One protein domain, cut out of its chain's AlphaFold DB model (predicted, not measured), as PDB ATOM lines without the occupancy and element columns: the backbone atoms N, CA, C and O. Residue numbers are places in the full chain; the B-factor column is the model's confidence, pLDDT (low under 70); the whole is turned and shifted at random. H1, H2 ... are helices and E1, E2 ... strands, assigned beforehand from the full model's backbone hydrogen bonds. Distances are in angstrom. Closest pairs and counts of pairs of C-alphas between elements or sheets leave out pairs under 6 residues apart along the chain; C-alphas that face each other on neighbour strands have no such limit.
ATOM      1  N   ASP A  10     163.216 152.278 158.444       92.88
ATOM      2  CA  ASP A  10     162.423 152.122 157.225       92.88
ATOM      3  C   ASP A  10     162.987 152.921 156.039       92.88
ATOM      4  O   ASP A  10     163.303 152.355 154.996       92.88
ATOM      5  N   ILE A  11     163.220 154.223 156.238       92.50
ATOM      6  CA  ILE A  11     163.795 155.097 155.210       92.50
ATOM      7  C   ILE A  11     165.205 154.622 154.845       92.50
ATOM      8  O   ILE A  11     165.534 154.506 153.668       92.50
ATOM      9  N   LEU A  12     166.030 154.304 155.847       93.94
ATOM     10  CA  LEU A  12     167.394 153.832 155.618       93.94
ATOM     11  C   LEU A  12     167.417 152.536 154.791       93.94
ATOM     12  O   LEU A  12     168.244 152.396 153.890       93.94
ATOM     13  N   ALA A  13     166.507 151.607 155.080       95.38
ATOM     14  CA  ALA A  13     166.387 150.348 154.367       95.38
ATOM     15  C   ALA A  13     165.893 150.554 152.928       95.38
ATOM     16  O   ALA A  13     166.541 150.079 151.997       95.38
ATOM     17  N   HIS A  14     164.850 151.360 152.713       94.81
ATOM     18  CA  HIS A  14     164.392 151.703 151.365       94.81
ATOM     19  C   HIS A  14     165.501 152.321 150.507       94.81
ATOM     20  O   HIS A  14     165.674 151.924 149.356       94.81
ATOM     21  N   THR A  15     166.292 153.238 151.073       95.50
ATOM     22  CA  THR A  15     167.396 153.890 150.358       95.50
ATOM     23  C   THR A  15     168.520 152.921 149.972       95.50
ATOM     24  O   THR A  15     169.165 153.132 148.948       95.50
ATOM     25  N   ASN A  16     168.783 151.877 150.766       96.75
ATOM     26  CA  ASN A  16     169.989 151.055 150.606       96.75
ATOM     27  C   ASN A  16     169.736 149.627 150.099       96.75
ATOM     28  O   ASN A  16     170.546 149.107 149.338       96.75
ATOM     29  N   VAL A  17     168.644 148.982 150.512       95.81
ATOM     30  CA  VAL A  17     168.315 147.586 150.155       95.81
ATOM     31  C   VAL A  17     167.021 147.462 149.340       95.81
ATOM     32  O   VAL A  17     166.661 146.363 148.929       95.81
ATOM     33  N   GLY A  18     166.331 148.575 149.065       93.50
ATOM     34  CA  GLY A  18     165.170 148.633 148.166       93.50
ATOM     35  C   GLY A  18     163.841 148.185 148.781       93.50
ATOM     36  O   GLY A  18     162.800 148.292 148.138       93.50
ATOM     37  N   PHE A  19     163.843 147.735 150.034       91.12
ATOM     38  CA  PHE A  19     162.644 147.424 150.809       91.12
ATOM     39  C   PHE A  19     162.792 147.958 152.232       91.12
ATOM     40  O   PHE A  19     163.905 148.145 152.722       91.12
ATOM     41  N   GLY A  20     161.662 148.209 152.881       88.81
ATOM     42  CA  GLY A  20     161.599 148.751 154.229       88.81
ATOM     43  C   GLY A  20     160.886 147.825 155.197       88.81
ATOM     44  O   GLY A  20     160.723 146.622 154.963       88.81
ATOM     45  N   LYS A  21     160.450 148.422 156.298       85.25
ATOM     46  CA  LYS A  21     159.541 147.767 157.226       85.25
ATOM     47  C   LYS A  21     158.178 147.652 156.569       85.25
ATOM     48  O   LYS A  21     157.736 148.543 155.854       85.25
ATOM     49  N   THR A  22     157.465 146.579 156.871       79.25
ATOM     50  CA  THR A  22     156.064 146.451 156.443       79.25
ATOM     51  C   THR A  22     155.091 147.096 157.427       79.25
ATOM     52  O   THR A  22     153.890 147.104 157.180       79.25
ATOM     53  N   SER A  23     155.590 147.591 158.558       72.06
ATOM     54  CA  SER A  23     154.801 147.889 159.747       72.06
ATOM     55  C   SER A  23     155.181 149.226 160.390       72.06
ATOM     56  O   SER A  23     156.308 149.721 160.276       72.06
ATOM     57  N   HIS A  24     154.225 149.832 161.093       76.44
ATOM     58  CA  HIS A  24     154.402 151.143 161.725       76.44
ATOM     59  C   HIS A  24     154.785 151.021 163.208       76.44
ATOM     60  O   HIS A  24     154.433 150.067 163.897       76.44
ATOM     61  N   GLY A  25     155.502 152.017 163.744       71.56
ATOM     62  CA  GLY A  25     156.106 151.963 165.088       71.56
ATOM     63  C   GLY A  25     155.143 151.789 166.275       71.56
ATOM     64  O   GLY A  25     155.602 151.538 167.384       71.56
ATOM     65  N   LEU A  26     153.830 151.919 166.066       79.62
ATOM     66  CA  LEU A  26     152.805 151.749 167.103       79.62
ATOM     67  C   LEU A  26     152.108 150.378 167.056       79.62
ATOM     68  O   LEU A  26     151.311 150.073 167.942       79.62
ATOM     69  N   GLU A  27     152.399 149.541 166.057       86.62
ATOM     70  CA  GLU A  27     151.675 148.281 165.863       86.62
ATOM     71  C   GLU A  27     152.022 147.221 166.904       86.62
ATOM     72  O   GLU A  27     151.124 146.521 167.355       86.62
ATOM     73  N   ALA A  28     153.270 147.166 167.377       91.06
ATOM     74  CA  ALA A  28     153.662 146.226 168.428       91.06
ATOM     75  C   ALA A  28     152.817 146.392 169.704       91.06
ATOM     76  O   ALA A  28     152.332 145.418 170.276       91.06
ATOM     77  N   VAL A  29     152.592 147.641 170.127       92.94
ATOM     78  CA  VAL A  29     151.784 147.944 171.317       92.94
ATOM     79  C   VAL A  29     150.321 147.572 171.087       92.94
ATOM     80  O   VAL A  29     149.685 147.038 171.996       92.94
ATOM     81  N   ARG A  30     149.788 147.831 169.885       94.38
ATOM     82  CA  ARG A  30     148.420 147.445 169.513       94.38
ATOM     83  C   ARG A  30     148.254 145.924 169.539       94.38
ATOM     84  O   ARG A  30     147.405 145.437 170.274       94.38
ATOM     85  N   PHE A  31     149.106 145.188 168.823       94.75
ATOM     86  CA  PHE A  31     149.053 143.726 168.752       94.75
ATOM     87  C   PHE A  31     149.166 143.076 170.127       94.75
ATOM     88  O   PHE A  31     148.401 142.167 170.440       94.75
ATOM     89  N   TYR A  32     150.053 143.584 170.984       95.25
ATOM     90  CA  TYR A  32     150.165 143.094 172.353       95.25
ATOM     91  C   TYR A  32     148.876 143.313 173.158       95.25
ATOM     92  O   TYR A  32     148.392 142.390 173.807       95.25
ATOM     93  N   ARG A  33     148.288 144.518 173.090       96.50
ATOM     94  CA  ARG A  33     147.031 144.844 173.790       96.50
ATOM     95  C   ARG A  33     145.838 144.032 173.283       96.50
ATOM     96  O   ARG A  33     144.946 143.732 174.066       96.50
ATOM     97  N   GLU A  34     145.828 143.689 171.999       97.12
ATOM     98  CA  GLU A  34     144.767 142.913 171.346       97.12
ATOM     99  C   GLU A  34     144.981 141.389 171.443       97.12
ATOM    100  O   GLU A  34     144.136 140.623 170.989       97.12
ATOM    101  N   GLY A  35     146.087 140.922 172.038       97.00
ATOM    102  CA  GLY A  35     146.407 139.491 172.147       97.00
ATOM    103  C   GLY A  35     146.860 138.836 170.832       97.00
ATOM    104  O   GLY A  35     146.942 137.612 170.743       97.00
ATOM    105  N   LEU A  36     147.186 139.640 169.818       96.62
ATOM    106  CA  LEU A  36     147.627 139.226 168.485       96.62
ATOM    107  C   LEU A  36     149.128 138.886 168.482       96.62
ATOM    108  O   LEU A  36     149.972 139.603 167.941       96.62
ATOM    109  N   LEU A  37     149.491 137.802 169.174       95.62
ATOM    110  CA  LEU A  37     150.895 137.452 169.418       95.62
ATOM    111  C   LEU A  37     151.651 137.008 168.158       95.62
ATOM    112  O   LEU A  37     152.850 137.258 168.062       95.62
ATOM    113  N   LYS A  38     150.975 136.386 167.184       96.12
ATOM    114  CA  LYS A  38     151.613 135.963 165.924       96.12
ATOM    115  C   LYS A  38     152.005 137.168 165.071       96.12
ATOM    116  O   LYS A  38     153.074 137.200 164.468       96.12
ATOM    117  N   GLU A  39     151.147 138.175 165.044       94.44
ATOM    118  CA  GLU A  39     151.362 139.444 164.364       94.44
ATOM    119  C   GLU A  39     152.491 140.227 165.040       94.44
ATOM    120  O   GLU A  39     153.356 140.771 164.357       94.44
ATOM    121  N   LEU A  40     152.536 140.217 166.377       94.31
ATOM    122  CA  LEU A  40     153.632 140.799 167.151       94.31
ATOM    123  C   LEU A  40     154.973 140.098 166.881       94.31
ATOM    124  O   LEU A  40     155.991 140.767 166.707       94.31
ATOM    125  N   GLU A  41     154.990 138.767 166.825       94.88
ATOM    126  CA  GLU A  41     156.187 137.999 166.472       94.88
ATOM    127  C   GLU A  41     156.661 138.348 165.056       94.88
ATOM    128  O   GLU A  41     157.823 138.708 164.860       94.88
ATOM    129  N   SER A  42     155.748 138.321 164.082       93.75
ATOM    130  CA  SER A  42     156.030 138.677 162.688       93.75
ATOM    131  C   SER A  42     156.576 140.105 162.560       93.75
ATOM    132  O   SER A  42     157.563 140.336 161.857       93.75
ATOM    133  N   TYR A  43     155.999 141.052 163.307       91.69
ATOM    134  CA  TYR A  43     156.472 142.432 163.402       91.69
ATOM    135  C   TYR A  43     157.935 142.500 163.864       91.69
ATOM    136  O   TYR A  43     158.774 143.110 163.197       91.69
ATOM    137  N   CYS A  44     158.258 141.839 164.977       91.75
ATOM    138  CA  CYS A  44     159.608 141.833 165.538       91.75
ATOM    139  C   CYS A  44     160.617 141.159 164.596       91.75
ATOM    140  O   CYS A  44     161.724 141.665 164.402       91.75
ATOM    141  N   LEU A  45     160.239 140.037 163.978       94.00
ATOM    142  CA  LEU A  45     161.095 139.317 163.034       94.00
ATOM    143  C   LEU A  45     161.371 140.130 161.766       94.00
ATOM    144  O   LEU A  45     162.495 140.102 161.258       94.00
ATOM    145  N   ASN A  46     160.385 140.880 161.262       92.94
ATOM    146  CA  ASN A  46     160.579 141.775 160.125       92.94
ATOM    147  C   ASN A  46     161.632 142.848 160.437       92.94
ATOM    148  O   ASN A  46     162.571 143.020 159.660       92.94
ATOM    149  N   ASP A  47     161.539 143.486 161.606       91.94
ATOM    150  CA  ASP A  47     162.503 144.495 162.055       91.94
ATOM    151  C   ASP A  47     163.936 143.942 162.141       91.94
ATOM    152  O   ASP A  47     164.887 144.592 161.687       91.94
ATOM    153  N   VAL A  48     164.103 142.722 162.664       94.81
ATOM    154  CA  VAL A  48     165.408 142.040 162.728       94.81
ATOM    155  C   VAL A  48     165.935 141.724 161.330       94.81
ATOM    156  O   VAL A  48     167.106 141.982 161.045       94.81
ATOM    157  N   LYS A  49     165.080 141.217 160.434       94.88
ATOM    158  CA  LYS A  49     165.456 140.911 159.048       94.88
ATOM    159  C   LYS A  49     165.922 142.165 158.311       94.88
ATOM    160  O   LYS A  49     167.003 142.157 157.733       94.88
ATOM    161  N   VAL A  50     165.151 143.250 158.373       94.88
ATOM    162  CA  VAL A  50     165.504 144.530 157.738       94.88
ATOM    163  C   VAL A  50     166.826 145.063 158.298       94.88
ATOM    164  O   VAL A  50     167.709 145.453 157.535       94.88
ATOM    165  N   THR A  51     167.004 145.016 159.622       95.31
ATOM    166  CA  THR A  51     168.250 145.450 160.275       95.31
ATOM    167  C   THR A  51     169.453 144.647 159.790       95.31
ATOM    168  O   THR A  51     170.483 145.234 159.458       95.31
ATOM    169  N   LYS A  52     169.327 143.317 159.711       96.19
ATOM    170  CA  LYS A  52     170.392 142.429 159.233       96.19
ATOM    171  C   LYS A  52     170.795 142.762 157.798       96.19
ATOM    172  O   LYS A  52     171.981 142.858 157.516       96.19
ATOM    173  N   GLU A  53     169.835 142.963 156.903       97.50
ATOM    174  CA  GLU A  53     170.128 143.227 155.489       97.50
ATOM    175  C   GLU A  53     170.848 144.569 155.293       97.50
ATOM    176  O   GLU A  53     171.844 144.642 154.567       97.50
ATOM    177  N   VAL A  54     170.420 145.614 156.011       96.75
ATOM    178  CA  VAL A  54     171.117 146.910 156.028       96.75
ATOM    179  C   VAL A  54     172.525 146.768 156.612       96.75
ATOM    180  O   VAL A  54     173.481 147.296 156.045       96.75
ATOM    181  N   TYR A  55     172.670 146.041 157.724       95.69
ATOM    182  CA  TYR A  55     173.962 145.806 158.367       95.69
ATOM    183  C   TYR A  55     174.926 145.027 157.467       95.69
ATOM    184  O   TYR A  55     176.069 145.440 157.290       95.69
ATOM    185  N   ASP A  56     174.472 143.930 156.862       96.12
ATOM    186  CA  ASP A  56     175.295 143.089 155.997       96.12
ATOM    187  C   ASP A  56     175.755 143.867 154.761       96.12
ATOM    188  O   ASP A  56     176.914 143.758 154.356       96.12
ATOM    189  N   LEU A  57     174.878 144.691 154.177       96.69
ATOM    190  CA  LEU A  57     175.256 145.598 153.098       96.69
ATOM    191  C   LEU A  57     176.321 146.595 153.562       96.69
ATOM    192  O   LEU A  57     177.372 146.699 152.930       96.69
ATOM    193  N   ALA A  58     176.073 147.289 154.674       95.38
ATOM    194  CA  ALA A  58     176.997 148.265 155.236       95.38
ATOM    195  C   ALA A  58     178.368 147.642 155.525       95.38
ATOM    196  O   ALA A  58     179.399 148.219 155.189       95.38
ATOM    197  N   ARG A  59     178.392 146.423 156.070       94.44
ATOM    198  CA  ARG A  59     179.614 145.671 156.357       94.44
ATOM    199  C   ARG A  59     180.390 145.320 155.085       94.44
ATOM    200  O   ARG A  59     181.621 145.381 155.116       94.44
ATOM    201  N   ARG A  60     179.696 144.964 153.993       94.94
ATOM    202  CA  ARG A  60     180.306 144.646 152.688       94.94
ATOM    203  C   ARG A  60     180.893 145.876 152.001       94.94
ATOM    204  O   ARG A  60     182.017 145.804 151.521       94.94
ATOM    205  N   GLN A  61     180.145 146.978 151.942       95.69
ATOM    206  CA  GLN A  61     180.533 148.151 151.147       95.69
ATOM    207  C   GLN A  61     181.182 149.281 151.961       95.69
ATOM    208  O   GLN A  61     181.697 150.225 151.376       95.69
ATOM    209  N   LYS A  62     181.177 149.186 153.298       95.12
ATOM    210  CA  LYS A  62     181.741 150.169 154.246       95.12
ATOM    211  C   LYS A  62     181.095 151.557 154.197       95.12
ATOM    212  O   LYS A  62     181.676 152.537 154.650       95.12
ATOM    213  N   TYR A  63     179.875 151.655 153.677       94.69
ATOM    214  CA  TYR A  63     179.080 152.878 153.731       94.69
ATOM    215  C   TYR A  63     177.579 152.587 153.691       94.69
ATOM    216  O   TYR A  63     177.143 151.506 153.284       94.69
ATOM    217  N   LEU A  64     176.784 153.588 154.065       96.06
ATOM    218  CA  LEU A  64     175.354 153.668 153.775       96.06
ATOM    219  C   LEU A  64     175.029 155.017 153.138       96.06
ATOM    220  O   LEU A  64     175.694 156.019 153.395       96.06
ATOM    221  N   LEU A  65     173.992 155.036 152.312       95.25
ATOM    222  CA  LEU A  65     173.374 156.258 151.821       95.25
ATOM    223  C   LEU A  65     172.314 156.708 152.826       95.25
ATOM    224  O   LEU A  65     171.388 155.958 153.137       95.25
ATOM    225  N   VAL A  66     172.451 157.920 153.349       93.69
ATOM    226  CA  VAL A  66     171.518 158.502 154.311       93.69
ATOM    227  C   VAL A  66     170.799 159.673 153.650       93.69
ATOM    228  O   VAL A  66     171.455 160.640 153.271       93.69
ATOM    229  N   PRO A  67     169.465 159.623 153.512       89.62
ATOM    230  CA  PRO A  67     168.728 160.720 152.911       89.62
ATOM    231  C   PRO A  67     168.724 161.944 153.824       89.62
ATOM    232  O   PRO A  67     168.473 161.868 155.040       89.62
ATOM    233  N   ASP A  68     168.978 163.099 153.220       86.75
ATOM    234  CA  ASP A  68     168.878 164.360 153.905       86.75
ATOM    235  C   ASP A  68     167.415 164.799 154.067       86.75
ATOM    236  O   ASP A  68     166.647 164.834 153.112       86.75
ATOM    237  N   ARG A  69     167.013 165.163 155.290       79.31
ATOM    238  CA  ARG A  69     165.625 165.520 155.606       79.31
ATOM    239  C   ARG A  69     165.187 166.817 154.927       79.31
ATOM    240  O   ARG A  69     163.992 167.006 154.738       79.31
ATOM    241  N   ILE A  70     166.117 167.735 154.660       81.50
ATOM    242  CA  ILE A  70     165.796 169.062 154.125       81.50
ATOM    243  C   ILE A  70     165.849 169.026 152.601       81.50
ATOM    244  O   ILE A  70     164.927 169.492 151.943       81.50
ATOM    245  N   THR A  71     166.925 168.473 152.050       84.94
ATOM    246  CA  THR A  71     167.192 168.495 150.609       84.94
ATOM    247  C   THR A  71     166.658 167.268 149.874       84.94
ATOM    248  O   THR A  71     166.487 167.326 148.662       84.94
ATOM    249  N   GLY A  72     166.405 166.158 150.574       82.62
ATOM    250  CA  GLY A  72     166.017 164.880 149.968       82.62
ATOM    251  C   GLY A  72     167.163 164.142 149.266       82.62
ATOM    252  O   GLY A  72     166.956 163.040 148.763       82.62
ATOM    253  N   ASN A  73     168.369 164.714 149.239       90.19
ATOM    254  CA  ASN A  73     169.533 164.098 148.612       90.19
ATOM    255  C   ASN A  73     170.106 162.978 149.481       90.19
ATOM    256  O   ASN A  73     170.105 163.070 150.705       90.19
ATOM    257  N   ASN A  74     170.655 161.944 148.851       92.69
ATOM    258  CA  ASN A  74     171.339 160.869 149.562       92.69
ATOM    259  C   ASN A  74     172.798 161.248 149.836       92.69
ATOM    260  O   ASN A  74     173.578 161.450 148.906       92.69
ATOM    261  N   GLU A  75     173.179 161.286 151.107       92.44
ATOM    262  CA  GLU A  75     174.553 161.511 151.544       92.44
ATOM    263  C   GLU A  75     175.253 160.179 151.815       92.44
ATOM    264  O   GLU A  75     174.724 159.315 152.515       92.44
ATOM    265  N   LYS A  76     176.466 160.003 151.285       94.31
ATOM    266  CA  LYS A  76     177.285 158.824 151.582       94.31
ATOM    267  C   LYS A  76     177.925 158.974 152.961       94.31
ATOM    268  O   LYS A  76     178.678 159.915 153.201       94.31
ATOM    269  N   VAL A  77     177.672 158.008 153.835       92.62
ATOM    270  CA  VAL A  77     178.234 157.937 155.185       92.62
ATOM    271  C   VAL A  77     179.122 156.716 155.278       92.62
ATOM    272  O   VAL A  77     178.633 155.592 155.169       92.62
ATOM    273  N   GLU A  78     180.418 156.932 155.469       93.75
ATOM    274  CA  GLU A  78     181.378 155.844 155.643       93.75
ATOM    275  C   GLU A  78     181.282 155.255 157.052       93.75
ATOM    276  O   GLU A  78     181.011 155.964 158.025       93.75
ATOM    277  N   LEU A  79     181.434 153.935 157.131       90.62
ATOM    278  CA  LEU A  79     181.251 153.153 158.343       90.62
ATOM    279  C   LEU A  79     182.465 152.257 158.560       90.62
ATOM    280  O   LEU A  79     182.728 151.339 157.778       90.62
TER     281      LEU A  79
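This is residues 10 to 79 of the 93 residues of an uncharacterized protein of Candidatus Liptonbacteria bacterium RIFOXYC1_FULL_36_8 (UniProt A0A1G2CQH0). One long helix, H3, makes the long axis, with a short helix, H2, folded back along its first part and a two-stranded hairpin, E1 and E2, leading off from its other end. The short helix H1 packs in the corner between the last part of H3 and strand E1, and the link from H1 to H2 bridges the space between the two short helices. The printed part has 70 residues, with three named helices followed by two named strands, in the order H1, H2, H3, E1, E2; the sheet order is E1 - E2, antiparallel, and the class is mostly helix. The whole is loose, with a radius of gyration of the C-alphas of 14.6 A and spans of 42 by 28 by 17 A.

H1, residues 10 to 17, touches H3, residues 37 to 61, and H3 touches H1 with its residues 50 to 57 alone. Their closest C-alphas, those of Ala 13 and Val 54, are 6.1 A apart, and the helices run the same way at a steep tilt of 46 degrees. The closest C-alphas of H1 and E1, residues 63 to 67, are those of Asn 16 and Leu 65, 6.3 A apart. H1 and E2, residues 74 to 78, are only just apart, at 8.1 A. H2, residues 27 to 34, touches residues 37 to 44 of H3 alone, with the C-alphas of Ala 28 and Leu 40 closest at 5.6 A. H2 and H3 form a helical hairpin, running opposite ways at a shallow tilt of 17 degrees. H1 and H2 are apart. E1 and E2 form an antiparallel hairpin with 151 degrees between their directions; N 64 and O 77, 2.9 A apart, and N 75 and O 66, 2.8 A apart, are within hydrogen-bond range. In H1, H2 and H3 every O i to N i+4 pair is within hydrogen-bond range.

H1 begins at C-alpha 10, (162.423, 152.122, 157.225), and is 10.3 A long from first to last C-alpha. H2 is also 10.3 A long. H3 runs 36.4 A from C-alpha 37 at (150.895, 137.452, 169.418) to C-alpha 61. E1 is 13.0 A long and E2 12.8 A, ending at C-alpha 78, (181.378, 155.844, 155.643).

The two C-alphas farthest apart, those of Gly 35 and Glu 78, are 42.0 A apart. The links H2 to H3 and H3 to E1 are tight, those from H1 to H2 and from E1 to E2 are short, and no link is long. The printed part has no cut. Its mean pLDDT is 91.9, and no printed residue is under 70.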